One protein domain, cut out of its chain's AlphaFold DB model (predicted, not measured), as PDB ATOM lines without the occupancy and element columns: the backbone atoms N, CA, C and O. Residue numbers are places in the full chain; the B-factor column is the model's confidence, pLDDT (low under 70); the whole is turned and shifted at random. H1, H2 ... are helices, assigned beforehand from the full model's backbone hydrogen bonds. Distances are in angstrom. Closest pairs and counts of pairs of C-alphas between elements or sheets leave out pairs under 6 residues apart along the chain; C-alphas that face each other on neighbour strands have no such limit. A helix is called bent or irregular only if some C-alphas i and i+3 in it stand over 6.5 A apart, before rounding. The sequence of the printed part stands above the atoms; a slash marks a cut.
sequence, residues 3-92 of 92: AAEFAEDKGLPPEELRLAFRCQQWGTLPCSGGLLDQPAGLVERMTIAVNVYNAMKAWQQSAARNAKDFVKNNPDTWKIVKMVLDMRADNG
ATOM      1  N   ALA A   3     -19.183  -8.027   0.375       57.75
ATOM      2  CA  ALA A   3     -18.438  -8.553  -0.780       57.75
ATOM      3  C   ALA A   3     -19.262  -9.548  -1.613       57.75
ATOM      4  O   ALA A   3     -19.198  -9.539  -2.840       57.75
ATOM      5  N   ALA A   4     -20.048 -10.390  -0.940       57.94
ATOM      6  CA  ALA A   4     -20.948 -11.343  -1.580       57.94
ATOM      7  C   ALA A   4     -22.178 -10.647  -2.181       57.94
ATOM      8  O   ALA A   4     -22.688 -11.053  -3.215       57.94
ATOM      9  N   GLU A   5     -22.628  -9.579  -1.528       59.09
ATOM     10  CA  GLU A   5     -23.689  -8.672  -1.971       59.09
ATOM     11  C   GLU A   5     -23.296  -7.950  -3.275       59.09
ATOM     12  O   GLU A   5     -23.995  -8.048  -4.283       59.09
ATOM     13  N   PHE A   6     -22.100  -7.356  -3.321       60.22
ATOM     14  CA  PHE A   6     -21.561  -6.749  -4.540       60.22
ATOM     15  C   PHE A   6     -21.319  -7.763  -5.673       60.22
ATOM     16  O   PHE A   6     -21.462  -7.425  -6.845       60.22
ATOM     17  N   ALA A   7     -20.972  -9.012  -5.347       59.88
ATOM     18  CA  ALA A   7     -20.832 -10.065  -6.353       59.88
ATOM     19  C   ALA A   7     -22.164 -10.411  -7.041       59.88
ATOM     20  O   ALA A   7     -22.142 -10.787  -8.203       59.88
ATOM     21  N   GLU A   8     -23.299 -10.246  -6.354       57.06
ATOM     22  CA  GLU A   8     -24.650 -10.489  -6.879       57.06
ATOM     23  C   GLU A   8     -25.314  -9.226  -7.463       57.06
ATOM     24  O   GLU A   8     -26.525  -9.221  -7.688       57.06
ATOM     25  N   ASP A   9     -24.540  -8.159  -7.702       59.34
ATOM     26  CA  ASP A   9     -25.028  -6.839  -8.146       59.34
ATOM     27  C   ASP A   9     -25.985  -6.163  -7.137       59.34
ATOM     28  O   ASP A   9     -26.749  -5.254  -7.460       59.34
ATOM     29  N   LYS A  10     -25.957  -6.599  -5.873       49.47
ATOM     30  CA  LYS A  10     -26.826  -6.103  -4.801       49.47
ATOM     31  C   LYS A  10     -25.995  -5.526  -3.668       49.47
ATOM     32  O   LYS A  10     -25.686  -6.238  -2.733       49.47
ATOM     33  N   GLY A  11     -25.690  -4.232  -3.701       54.09
ATOM     34  CA  GLY A  11     -25.114  -3.511  -2.556       54.09
ATOM     35  C   GLY A  11     -23.770  -2.841  -2.836       54.09
ATOM     36  O   GLY A  11     -23.173  -3.001  -3.897       54.09
ATOM     37  N   LEU A  12     -23.311  -2.035  -1.875       52.34
ATOM     38  CA  LEU A  12     -22.044  -1.307  -1.965       52.34
ATOM     39  C   LEU A  12     -20.859  -2.267  -1.749       52.34
ATOM     40  O   LEU A  12     -20.898  -3.071  -0.814       52.34
ATOM     41  N   PRO A  13     -19.791  -2.185  -2.568       58.34
ATOM     42  CA  PRO A  13     -18.593  -2.982  -2.348       58.34
ATOM     43  C   PRO A  13     -17.966  -2.603  -0.996       58.34
ATOM     44  O   PRO A  13     -17.846  -1.408  -0.710       58.34
ATOM     45  N   PRO A  14     -17.532  -3.578  -0.174       67.12
ATOM     46  CA  PRO A  14     -16.826  -3.277   1.062       67.12
ATOM     47  C   PRO A  14     -15.555  -2.503   0.746       67.12
ATOM     48  O   PRO A  14     -14.932  -2.709  -0.306       67.12
ATOM     49  N   GLU A  15     -15.167  -1.608   1.655       67.00
ATOM     50  CA  GLU A  15     -14.008  -0.747   1.445       67.00
ATOM     51  C   GLU A  15     -12.751  -1.567   1.156       67.00
ATOM     52  O   GLU A  15     -11.998  -1.200   0.259       67.00
ATOM     53  N   GLU A  16     -12.589  -2.725   1.799       68.25
ATOM     54  CA  GLU A  16     -11.474  -3.650   1.602       68.25
ATOM     55  C   GLU A  16     -11.451  -4.252   0.192       68.25
ATOM     56  O   GLU A  16     -10.387  -4.361  -0.415       68.25
ATOM     57  N   LEU A  17     -12.613  -4.592  -0.375       69.56
ATOM     58  CA  LEU A  17     -12.710  -5.103  -1.746       69.56
ATOM     59  C   LEU A  17     -12.367  -4.007  -2.761       69.56
ATOM     60  O   LEU A  17     -11.627  -4.233  -3.718       69.56
ATOM     61  N   ARG A  18     -12.883  -2.795  -2.539       71.75
ATOM     62  CA  ARG A  18     -12.609  -1.643  -3.404       71.75
ATOM     63  C   ARG A  18     -11.128  -1.265  -3.367       71.75
ATOM     64  O   ARG A  18     -10.548  -0.948  -4.407       71.75
ATOM     65  N   LEU A  19     -10.524  -1.311  -2.182       71.62
ATOM     66  CA  LEU A  19      -9.095  -1.100  -1.988       71.62
ATOM     67  C   LEU A  19      -8.293  -2.173  -2.730       71.62
ATOM     68  O   LEU A  19      -7.350  -1.841  -3.442       71.62
ATOM     69  N   ALA A  20      -8.700  -3.441  -2.624       74.88
ATOM     70  CA  ALA A  20      -8.028  -4.558  -3.277       74.88
ATOM     71  C   ALA A  20      -8.060  -4.459  -4.803       74.88
ATOM     72  O   ALA A  20      -7.021  -4.639  -5.438       74.88
ATOM     73  N   PHE A  21      -9.197  -4.086  -5.398       75.19
ATOM     74  CA  PHE A  21      -9.269  -3.867  -6.844       75.19
ATOM     75  C   PHE A  21      -8.392  -2.715  -7.314       75.19
ATOM     76  O   PHE A  21      -7.711  -2.845  -8.327       75.19
ATOM     77  N   ARG A  22      -8.353  -1.610  -6.563       74.25
ATOM     78  CA  ARG A  22      -7.447  -0.491  -6.859       74.25
ATOM     79  C   ARG A  22      -5.981  -0.920  -6.799       74.25
ATOM     80  O   ARG A  22      -5.215  -0.589  -7.698       74.25
ATOM     81  N   CYS A  23      -5.617  -1.708  -5.789       72.44
ATOM     82  CA  CYS A  23      -4.265  -2.243  -5.642       72.44
ATOM     83  C   CYS A  23      -3.893  -3.193  -6.792       72.44
ATOM     84  O   CYS A  23      -2.805  -3.082  -7.346       72.44
ATOM     85  N   GLN A  24      -4.806  -4.080  -7.210       72.00
ATOM     86  CA  GLN A  24      -4.595  -4.961  -8.366       72.00
ATOM     87  C   GLN A  24      -4.487  -4.192  -9.687       72.00
ATOM     88  O   GLN A  24      -3.676  -4.552 -10.535       72.00
ATOM     89  N   GLN A  25      -5.289  -3.142  -9.868       73.94
ATOM     90  CA  GLN A  25      -5.328  -2.371 -11.110       73.94
ATOM     91  C   GLN A  25      -4.085  -1.493 -11.297       73.94
ATOM     92  O   GLN A  25      -3.605  -1.347 -12.419       73.94
ATOM     93  N   TRP A  26      -3.570  -0.903 -10.218       72.94
ATOM     94  CA  TRP A  26      -2.417  -0.003 -10.276       72.94
ATOM     95  C   TRP A  26      -1.094  -0.658  -9.872       72.94
ATOM     96  O   TRP A  26      -0.044  -0.042 -10.029       72.94
ATOM     97  N   GLY A  27      -1.122  -1.897  -9.369       69.81
ATOM     98  CA  GLY A  27       0.068  -2.594  -8.877       69.81
ATOM     99  C   GLY A  27       0.671  -1.944  -7.629       69.81
ATOM    100  O   GLY A  27       1.866  -2.086  -7.380       69.81
ATOM    101  N   THR A  28      -0.132  -1.202  -6.862       71.94
ATOM    102  CA  THR A  28       0.319  -0.470  -5.671       71.94
ATOM    103  C   THR A  28      -0.297  -1.056  -4.412       71.94
ATOM    104  O   THR A  28      -1.380  -1.633  -4.444       71.94
ATOM    105  N   LEU A  29       0.375  -0.872  -3.279       70.94
ATOM    106  CA  LEU A  29      -0.212  -1.124  -1.967       70.94
ATOM    107  C   LEU A  29      -1.074   0.074  -1.523       70.94
ATOM    108  O   LEU A  29      -0.901   1.177  -2.052       70.94
ATOM    109  N   PRO A  30      -2.013  -0.122  -0.578       64.44
ATOM    110  CA  PRO A  30      -2.912   0.948  -0.152       64.44
ATOM    111  C   PRO A  30      -2.229   2.031   0.688       64.44
ATOM    112  O   PRO A  30      -2.613   3.196   0.594       64.44
ATOM    113  N   CYS A  31      -1.204   1.677   1.463       63.12
ATOM    114  CA  CYS A  31      -0.304   2.636   2.100       63.12
ATOM    115  C   CYS A  31       1.038   2.680   1.357       63.12
ATOM    116  O   CYS A  31       1.560   1.634   0.962       63.12
ATOM    117  N   SER A  32       1.604   3.880   1.190       58.59
ATOM    118  CA  SER A  32       2.963   4.065   0.669       58.59
ATOM    119  C   SER A  32       3.972   3.401   1.607       58.59
ATOM    120  O   SER A  32       4.080   3.792   2.763       58.59
ATOM    121  N   GLY A  33       4.687   2.391   1.112       65.00
ATOM    122  CA  GLY A  33       5.601   1.574   1.908       65.00
ATOM    123  C   GLY A  33       5.663   0.135   1.399       65.00
ATOM    124  O   GLY A  33       5.138  -0.184   0.330       65.00
ATOM    125  N   GLY A  34       6.325  -0.735   2.156       67.00
ATOM    126  CA  GLY A  34       6.370  -2.169   1.909       67.00
ATOM    127  C   GLY A  34       5.142  -2.906   2.450       67.00
ATOM    128  O   GLY A  34       4.193  -2.328   2.980       67.00
ATOM    129  N   LEU A  35       5.168  -4.235   2.333       62.84
ATOM    130  CA  LEU A  35       4.102  -5.113   2.831       62.84
ATOM    131  C   LEU A  35       3.889  -4.989   4.352       62.84
ATOM    132  O   LEU A  35       2.765  -5.129   4.825       62.84
ATOM    133  N   LEU A  36       4.958  -4.710   5.104       68.69
ATOM    134  CA  LEU A  36       4.935  -4.577   6.566       68.69
ATOM    135  C   LEU A  36       4.423  -3.213   7.048       68.69
ATOM    136  O   LEU A  36       4.044  -3.091   8.207       68.69
ATOM    137  N   ASP A  37       4.379  -2.214   6.164       65.81
ATOM    138  CA  ASP A  37       3.809  -0.893   6.456       65.81
ATOM    139  C   ASP A  37       2.280  -0.887   6.326       65.81
ATOM    140  O   ASP A  37       1.616   0.104   6.631       65.81
ATOM    141  N   GLN A  38       1.701  -1.996   5.856       69.94
ATOM    142  CA  GLN A  38       0.259  -2.130   5.767       69.94
ATOM    143  C   GLN A  38      -0.330  -2.371   7.161       69.94
ATOM    144  O   GLN A  38       0.240  -3.131   7.949       69.94
ATOM    145  N   PRO A  39      -1.501  -1.787   7.470       74.94
ATOM    146  CA  PRO A  39      -2.186  -2.051   8.724       74.94
ATOM    147  C   PRO A  39      -2.353  -3.557   8.941       74.94
ATOM    148  O   PRO A  39      -2.744  -4.287   8.024       74.94
ATOM    149  N   ALA A  40      -2.054  -4.021  10.154       72.12
ATOM    150  CA  ALA A  40      -2.080  -5.440  10.479       72.12
ATOM    151  C   ALA A  40      -3.435  -6.073  10.098       72.12
ATOM    152  O   ALA A  40      -4.516  -5.573  10.434       72.12
ATOM    153  N   GLY A  41      -3.371  -7.159   9.327       71.62
ATOM    154  CA  GLY A  41      -4.550  -7.866   8.826       71.62
ATOM    155  C   GLY A  41      -5.357  -7.123   7.752       71.62
ATOM    156  O   GLY A  41      -6.427  -7.603   7.389       71.62
ATOM    157  N   LEU A  42      -4.916  -5.969   7.227       75.56
ATOM    158  CA  LEU A  42      -5.589  -5.304   6.098       75.56
ATOM    159  C   LEU A  42      -5.414  -6.107   4.808       75.56
ATOM    160  O   LEU A  42      -6.394  -6.393   4.129       75.56
ATOM    161  N   VAL A  43      -4.182  -6.525   4.504       74.94
ATOM    162  CA  VAL A  43      -3.882  -7.352   3.320       74.94
ATOM    163  C   VAL A  43      -4.620  -8.686   3.394       74.94
ATOM    164  O   VAL A  43      -5.170  -9.152   2.402       74.94
ATOM    165  N   GLU A  44      -4.692  -9.282   4.582       76.62
ATOM    166  CA  GLU A  44      -5.428 -10.523   4.809       76.62
ATOM    167  C   GLU A  44      -6.937 -10.331   4.593       76.62
ATOM    168  O   GLU A  44      -7.550 -11.090   3.844       76.62
ATOM    169  N   ARG A  45      -7.526  -9.256   5.135       74.12
ATOM    170  CA  ARG A  45      -8.934  -8.891   4.897       74.12
ATOM    171  C   ARG A  45      -9.233  -8.603   3.425       74.12
ATOM    172  O   ARG A  45     -10.260  -9.052   2.922       74.12
ATOM    173  N   MET A  46      -8.336  -7.915   2.721       74.44
ATOM    174  CA  MET A  46      -8.433  -7.673   1.277       74.44
ATOM    175  C   MET A  46      -8.411  -8.987   0.489       74.44
ATOM    176  O   MET A  46      -9.265  -9.201  -0.368       74.44
ATOM    177  N   THR A  47      -7.482  -9.890   0.812       78.81
ATOM    178  CA  THR A  47      -7.399 -11.224   0.203       78.81
ATOM    179  C   THR A  47      -8.676 -12.023   0.442       78.81
ATOM    180  O   THR A  47      -9.232 -12.587  -0.499       78.81
ATOM    181  N   ILE A  48      -9.193 -12.031   1.674       78.19
ATOM    182  CA  ILE A  48     -10.453 -12.703   2.013       78.19
ATOM    183  C   ILE A  48     -11.611 -12.108   1.202       78.19
ATOM    184  O   ILE A  48     -12.373 -12.856   0.590       78.19
ATOM    185  N   ALA A  49     -11.722 -10.777   1.133       76.81
ATOM    186  CA  ALA A  49     -12.780 -10.102   0.387       76.81
ATOM    187  C   ALA A  49     -12.740 -10.441  -1.114       76.81
ATOM    188  O   ALA A  49     -13.776 -10.761  -1.700       76.81
ATOM    189  N   VAL A  50     -11.551 -10.429  -1.727       79.81
ATOM    190  CA  VAL A  50     -11.361 -10.782  -3.145       79.81
ATOM    191  C   VAL A  50     -11.690 -12.248  -3.401       79.81
ATOM    192  O   VAL A  50     -12.370 -12.560  -4.378       79.81
ATOM    193  N   ASN A  51     -11.265 -13.151  -2.517       81.19
ATOM    194  CA  ASN A  51     -11.563 -14.577  -2.638       81.19
ATOM    195  C   ASN A  51     -13.070 -14.844  -2.562       81.19
ATOM    196  O   ASN A  51     -13.598 -15.589  -3.387       81.19
ATOM    197  N   VAL A  52     -13.776 -14.192  -1.632       80.75
ATOM    198  CA  VAL A  52     -15.240 -14.276  -1.519       80.75
ATOM    199  C   VAL A  52     -15.922 -13.732  -2.774       80.75
ATOM    200  O   VAL A  52     -16.803 -14.398  -3.317       80.75
ATOM    201  N   TYR A  53     -15.502 -12.568  -3.275       80.94
ATOM    202  CA  TYR A  53     -16.058 -11.992  -4.502       80.94
ATOM    203  C   TYR A  53     -15.859 -12.913  -5.710       80.94
ATOM    204  O   TYR A  53     -16.813 -13.202  -6.430       80.94
ATOM    205  N   ASN A  54     -14.640 -13.416  -5.916       82.69
ATOM    206  CA  ASN A  54     -14.329 -14.311  -7.027       82.69
ATOM    207  C   ASN A  54     -15.121 -15.619  -6.932       82.69
ATOM    208  O   ASN A  54     -15.652 -16.082  -7.941       82.69
ATOM    209  N   ALA A  55     -15.247 -16.185  -5.730       81.62
ATOM    210  CA  ALA A  55     -16.006 -17.407  -5.500       81.62
ATOM    211  C   ALA A  55     -17.503 -17.218  -5.784       81.62
ATOM    212  O   ALA A  55     -18.097 -18.021  -6.505       81.62
ATOM    213  N   MET A  56     -18.100 -16.130  -5.287       80.94
ATOM    214  CA  MET A  56     -19.507 -15.799  -5.528       80.94
ATOM    215  C   MET A  56     -19.783 -15.477  -7.000       80.94
ATOM    216  O   MET A  56     -20.769 -15.953  -7.556       80.94
ATOM    217  N   LYS A  57     -18.888 -14.746  -7.674       81.31
ATOM    218  CA  LYS A  57     -19.011 -14.442  -9.107       81.31
ATOM    219  C   LYS A  57     -18.899 -15.700  -9.970       81.31
ATOM    220  O   LYS A  57     -19.702 -15.897 -10.880       81.31
ATOM    221  N   ALA A  58     -17.938 -16.576  -9.665       81.06
ATOM    222  CA  ALA A  58     -17.782 -17.861 -10.344       81.06
ATOM    223  C   ALA A  58     -19.005 -18.765 -10.128       81.06
ATOM    224  O   ALA A  58     -19.452 -19.427 -11.068       81.06
ATOM    225  N   TRP A  59     -19.578 -18.747  -8.920       80.06
ATOM    226  CA  TRP A  59     -20.838 -19.417  -8.622       80.06
ATOM    227  C   TRP A  59     -21.992 -18.835  -9.430       80.06
ATOM    228  O   TRP A  59     -22.671 -19.595 -10.100       80.06
ATOM    229  N   GLN A  60     -22.195 -17.520  -9.460       77.69
ATOM    230  CA  GLN A  60     -23.298 -16.907 -10.206       77.69
ATOM    231  C   GLN A  60     -23.213 -17.206 -11.714       77.69
ATOM    232  O   GLN A  60     -24.213 -17.545 -12.345       77.69
ATOM    233  N   GLN A  61     -22.006 -17.156 -12.287       77.44
ATOM    234  CA  GLN A  61     -21.766 -17.497 -13.693       77.44
ATOM    235  C   GLN A  61     -21.979 -18.991 -13.992       77.44
ATOM    236  O   GLN A  61     -22.450 -19.340 -15.076       77.44
ATOM    237  N   SER A  62     -21.649 -19.879 -13.048       72.19
ATOM    238  CA  SER A  62     -21.719 -21.336 -13.243       72.19
ATOM    239  C   SER A  62     -23.056 -21.953 -12.833       72.19
ATOM    240  O   SER A  62     -23.518 -22.889 -13.482       72.19
ATOM    241  N   ALA A  63     -23.707 -21.432 -11.793       62.41
ATOM    242  CA  ALA A  63     -25.012 -21.871 -11.304       62.41
ATOM    243  C   ALA A  63     -26.105 -21.669 -12.359       62.41
ATOM    244  O   ALA A  63     -27.020 -22.482 -12.445       62.41
ATOM    245  N   ALA A  64     -25.954 -20.659 -13.224       60.72
ATOM    246  CA  ALA A  64     -26.811 -20.451 -14.388       60.72
ATOM    247  C   ALA A  64     -26.729 -21.587 -15.430       60.72
ATOM    248  O   ALA A  64     -27.620 -21.710 -16.266       60.72
ATOM    249  N   ARG A  65     -25.664 -22.402 -15.407       64.44
ATOM    250  CA  ARG A  65     -25.437 -23.491 -16.371       64.44
ATOM    251  C   ARG A  65     -25.538 -24.879 -15.748       64.44
ATOM    252  O   ARG A  65     -26.266 -25.692 -16.292       64.44
ATOM    253  N   ASN A  66     -24.806 -25.155 -14.662       75.25
ATOM    254  CA  ASN A  66     -24.818 -26.442 -13.955       75.25
ATOM    255  C   ASN A  66     -24.155 -26.346 -12.568       75.25
ATOM    256  O   ASN A  66     -22.942 -26.508 -12.410       75.25
ATOM    257  N   ALA A  67     -24.971 -26.172 -11.529       72.94
ATOM    258  CA  ALA A  67     -24.514 -26.125 -10.139       72.94
ATOM    259  C   ALA A  67     -23.762 -27.396  -9.689       72.94
ATOM    260  O   ALA A  67     -22.749 -27.303  -9.001       72.94
ATOM    261  N   LYS A  68     -24.218 -28.592 -10.091       78.00
ATOM    262  CA  LYS A  68     -23.605 -29.869  -9.669       78.00
ATOM    263  C   LYS A  68     -22.184 -30.050 -10.208       78.00
ATOM    264  O   LYS A  68     -21.304 -30.487  -9.468       78.00
ATOM    265  N   ASP A  69     -21.954 -29.679 -11.467       80.75
ATOM    266  CA  ASP A  69     -20.624 -29.746 -12.081       80.75
ATOM    267  C   ASP A  69     -19.672 -28.729 -11.455       80.75
ATOM    268  O   ASP A  69     -18.497 -29.025 -11.245       80.75
ATOM    269  N   PHE A  70     -20.180 -27.549 -11.088       77.19
ATOM    270  CA  PHE A  70     -19.381 -26.545 -10.397       77.19
ATOM    271  C   PHE A  70     -18.872 -27.050  -9.045       77.19
ATOM    272  O   PHE A  70     -17.679 -26.941  -8.778       77.19
ATOM    273  N   VAL A  71     -19.742 -27.657  -8.230       80.81
ATOM    274  CA  VAL A  71     -19.362 -28.223  -6.922       80.81
ATOM    275  C   VAL A  71     -18.327 -29.338  -7.077       80.81
ATOM    276  O   VAL A  71     -17.378 -29.408  -6.300       80.81
ATOM    277  N   LYS A  72     -18.486 -30.193  -8.094       82.44
ATOM    278  CA  LYS A  72     -17.560 -31.301  -8.363       82.44
ATOM    279  C   LYS A  72     -16.183 -30.815  -8.823       82.44
ATOM    280  O   LYS A  72     -15.176 -31.375  -8.404       82.44
ATOM    281  N   ASN A  73     -16.146 -29.793  -9.676       83.00
ATOM    282  CA  ASN A  73     -14.906 -29.291 -10.272       83.00
ATOM    283  C   ASN A  73     -14.212 -28.215  -9.419       83.00
ATOM    284  O   ASN A  73     -13.017 -28.001  -9.582       83.00
ATOM    285  N   ASN A  74     -14.934 -27.543  -8.515       83.06
ATOM    286  CA  ASN A  74     -14.418 -26.445  -7.691       83.06
ATOM    287  C   ASN A  74     -14.802 -26.624  -6.207       83.06
ATOM    288  O   ASN A  74     -15.533 -25.794  -5.652       83.06
ATOM    289  N   PRO A  75     -14.326 -27.693  -5.541       83.00
ATOM    290  CA  PRO A  75     -14.719 -28.003  -4.168       83.00
ATOM    291  C   PRO A  75     -14.299 -26.920  -3.164       83.00
ATOM    292  O   PRO A  75     -15.057 -26.618  -2.245       83.00
ATOM    293  N   ASP A  76     -13.129 -26.300  -3.334       80.56
ATOM    294  CA  ASP A  76     -12.650 -25.258  -2.416       80.56
ATOM    295  C   ASP A  76     -13.392 -23.930  -2.599       80.56
ATOM    296  O   ASP A  76     -13.804 -23.311  -1.619       80.56
ATOM    297  N   THR A  77     -13.678 -23.544  -3.843       81.19
ATOM    298  CA  THR A  77     -14.528 -22.386  -4.152       81.19
ATOM    299  C   THR A  77     -15.939 -22.575  -3.595       81.19
ATOM    300  O   THR A  77     -16.514 -21.648  -3.024       81.19
ATOM    301  N   TRP A  78     -16.485 -23.793  -3.691       82.31
ATOM    302  CA  TRP A  78     -17.794 -24.120  -3.130       82.31
ATOM    303  C   TRP A  78     -17.837 -24.005  -1.604       82.31
ATOM    304  O   TRP A  78     -18.843 -23.539  -1.077       82.31
ATOM    305  N   LYS A  79     -16.765 -24.358  -0.878       85.06
ATOM    306  CA  LYS A  79     -16.710 -24.161   0.584       85.06
ATOM    307  C   LYS A  79     -16.895 -22.693   0.963       85.06
ATOM    308  O   LYS A  79     -17.639 -22.408   1.895       85.06
ATOM    309  N   ILE A  80     -16.262 -21.776   0.228       81.94
ATOM    310  CA  ILE A  80     -16.375 -20.330   0.464       81.94
ATOM    311  C   ILE A  80     -17.807 -19.861   0.187       81.94
ATOM    312  O   ILE A  80     -18.406 -19.187   1.021       81.94
ATOM    313  N   VAL A  81     -18.384 -20.266  -0.948       80.81
ATOM    314  CA  VAL A  81     -19.777 -19.942  -1.309       80.81
ATOM    315  C   VAL A  81     -20.749 -20.479  -0.260       80.81
ATOM    316  O   VAL A  81     -21.611 -19.746   0.214       80.81
ATOM    317  N   LYS A  82     -20.584 -21.738   0.154       82.69
ATOM    318  CA  LYS A  82     -21.420 -22.367   1.175       82.69
ATOM    319  C   LYS A  82     -21.300 -21.651   2.519       82.69
ATOM    320  O   LYS A  82     -22.319 -21.352   3.118       82.69
ATOM    321  N   MET A  83     -20.086 -21.319   2.960       81.44
ATOM    322  CA  MET A  83     -19.860 -20.573   4.202       81.44
ATOM    323  C   MET A  83     -20.578 -19.218   4.192       81.44
ATOM    324  O   MET A  83     -21.196 -18.838   5.181       81.44
ATOM    325  N   VAL A  84     -20.540 -18.509   3.061       78.12
ATOM    326  CA  VAL A  84     -21.263 -17.245   2.863       78.12
ATOM    327  C   VAL A  84     -22.779 -17.455   2.898       78.12
ATOM    328  O   VAL A  84     -23.486 -16.662   3.509       78.12
ATOM    329  N   LEU A  85     -23.302 -18.509   2.269       79.69
ATOM    330  CA  LEU A  85     -24.736 -18.821   2.296       79.69
ATOM    331  C   LEU A  85     -25.216 -19.215   3.700       79.69
ATOM    332  O   LEU A  85     -26.225 -18.684   4.160       79.69
ATOM    333  N   ASP A  86     -24.474 -20.077   4.393       78.44
ATOM    334  CA  ASP A  86     -24.789 -20.537   5.749       78.44
ATOM    335  C   ASP A  86     -24.774 -19.357   6.734       78.44
ATOM    336  O   ASP A  86     -25.725 -19.159   7.483       78.44
ATOM    337  N   MET A  87     -23.756 -18.490   6.674       72.12
ATOM    338  CA  MET A  87     -23.713 -17.285   7.506       72.12
ATOM    339  C   MET A  87     -24.823 -16.267   7.159       72.12
ATOM    340  O   MET A  87     -25.140 -15.424   7.993       72.12
ATOM    341  N   ARG A  88     -25.408 -16.274   5.947       66.62
ATOM    342  CA  ARG A  88     -26.588 -15.440   5.624       66.62
ATOM    343  C   ARG A  88     -27.857 -16.029   6.226       66.62
ATOM    344  O   ARG A  88     -28.703 -15.264   6.667       66.62
ATOM    345  N   ALA A  89     -27.975 -17.355   6.225       72.19
ATOM    346  CA  ALA A  89     -29.103 -18.059   6.823       72.19
ATOM    347  C   ALA A  89     -29.125 -17.930   8.355       72.19
ATOM    348  O   ALA A  89     -30.202 -17.885   8.927       72.19
ATOM    349  N   ASP A  90     -27.956 -17.837   8.994       64.81
ATOM    350  CA  ASP A  90     -27.819 -17.680  10.453       64.81
ATOM    351  C   ASP A  90     -28.002 -16.224  10.937       64.81
ATOM    352  O   ASP A  90     -28.260 -15.972  12.109       64.81
ATOM    353  N   ASN A  91     -27.879 -15.241  10.034       52.81
ATOM    354  CA  ASN A  91     -28.107 -13.814  10.316       52.81
ATOM    355  C   ASN A  91     -29.493 -13.311   9.848       52.81
ATOM    356  O   ASN A  91     -29.699 -12.096   9.772       52.81
ATOM    357  N   GLY A  92     -30.406 -14.215   9.479       45.66
ATOM    358  CA  GLY A  92     -31.789 -13.918   9.081       45.66
ATOM    359  C   GLY A  92     -32.790 -14.441  10.098       45.66
ATOM    360  O   GLY A  92     -33.836 -13.776  10.257       45.66
TER     361      GLY A  92
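This is residues 3 to 92 of the 92 residues of an uncharacterized protein of Bacteroidetes bacterium ADurb.Bin013 (UniProt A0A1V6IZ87). One long helix, H3, forms the spine of the model: the short H1 and then H2 pack on its first part, and beyond a sharp kink near residue 66 the chain folds back into H4, which crosses H3. The last residues of H4 and the end of the chain, residues 86 to 92, stick out free to one side, while the long loop of residues 27 to 41 lies at one end of the longest axis and the kink of H3 near residue 66 at the other. The printed part has 90 residues with four named helices, H1 to H4 in chain order, and no named strand; its class is all helix. The whole is only just loose, close to compact, with a radius of gyration of the C-alphas of 14.8 A, and an elongated outline spanning 44 by 29 by 21 A.

H1, residues 3 to 7, touches H3, residues 42 to 73, which meets it with residues 49 to 57 alone; their closest C-alphas, those of Ala 7 and Tyr 53, are 5.5 A apart. H1 is close to but not clearly touching H2, residues 15 to 26, the closest C-alphas being those of Ala 3 and Leu 17, 6.8 A apart. H2 touches H3 with residues 16 to 20 alone, and H3 touches H2 with residues 42 to 50 alone; the closest C-alphas, those of Glu 16 and Met 46, are 5.1 A apart. The lines of H2 and H3 are about perpendicular, at 89 degrees. H3 is the hub, touching three helices. H4, residues 75 to 90, touches H3 with residues 77 to 81 alone, about perpendicular at 78 degrees, and the closest C-alphas are those of Ala 55 and Thr 77, 5.4 A apart. H1 and H4 are close but not clearly touching, with C-alphas 4 and 84 at 7.4 A, and H2 and H4 are apart. Every O i to N i+4 pair is within hydrogen-bond range in H1, H2 and H4, and 23 of 28 are in H3.

H1 begins with C-alpha 3 at (-18.438, -8.553, -0.780) and has five residues. H2 is 16.5 A long from first to last C-alpha. H3 begins with C-alpha 42 at (-5.589, -5.304, 6.098) and is 30.5 A long; it is irregular, with C-alphas 65 and 68 at 9.4 A, its line is a rough one, and its kink is 136 degrees. H4 is 22.2 A long and ends with C-alpha 90 at (-27.819, -17.680, 10.453).

The two C-alphas farthest apart are those of Gly 33 and Lys 68, at 44.4 A. The printed part has no cut and ends at the chain's last residue, 92. The link from H2 to H3 is long, with 15 residues; that from H1 to H2 is short, and that from H3 to H4 is tight. The mean pLDDT of the printed part is 71.9, and 32 residues are under 70, among them residues 3 to 17 and 30 to 38.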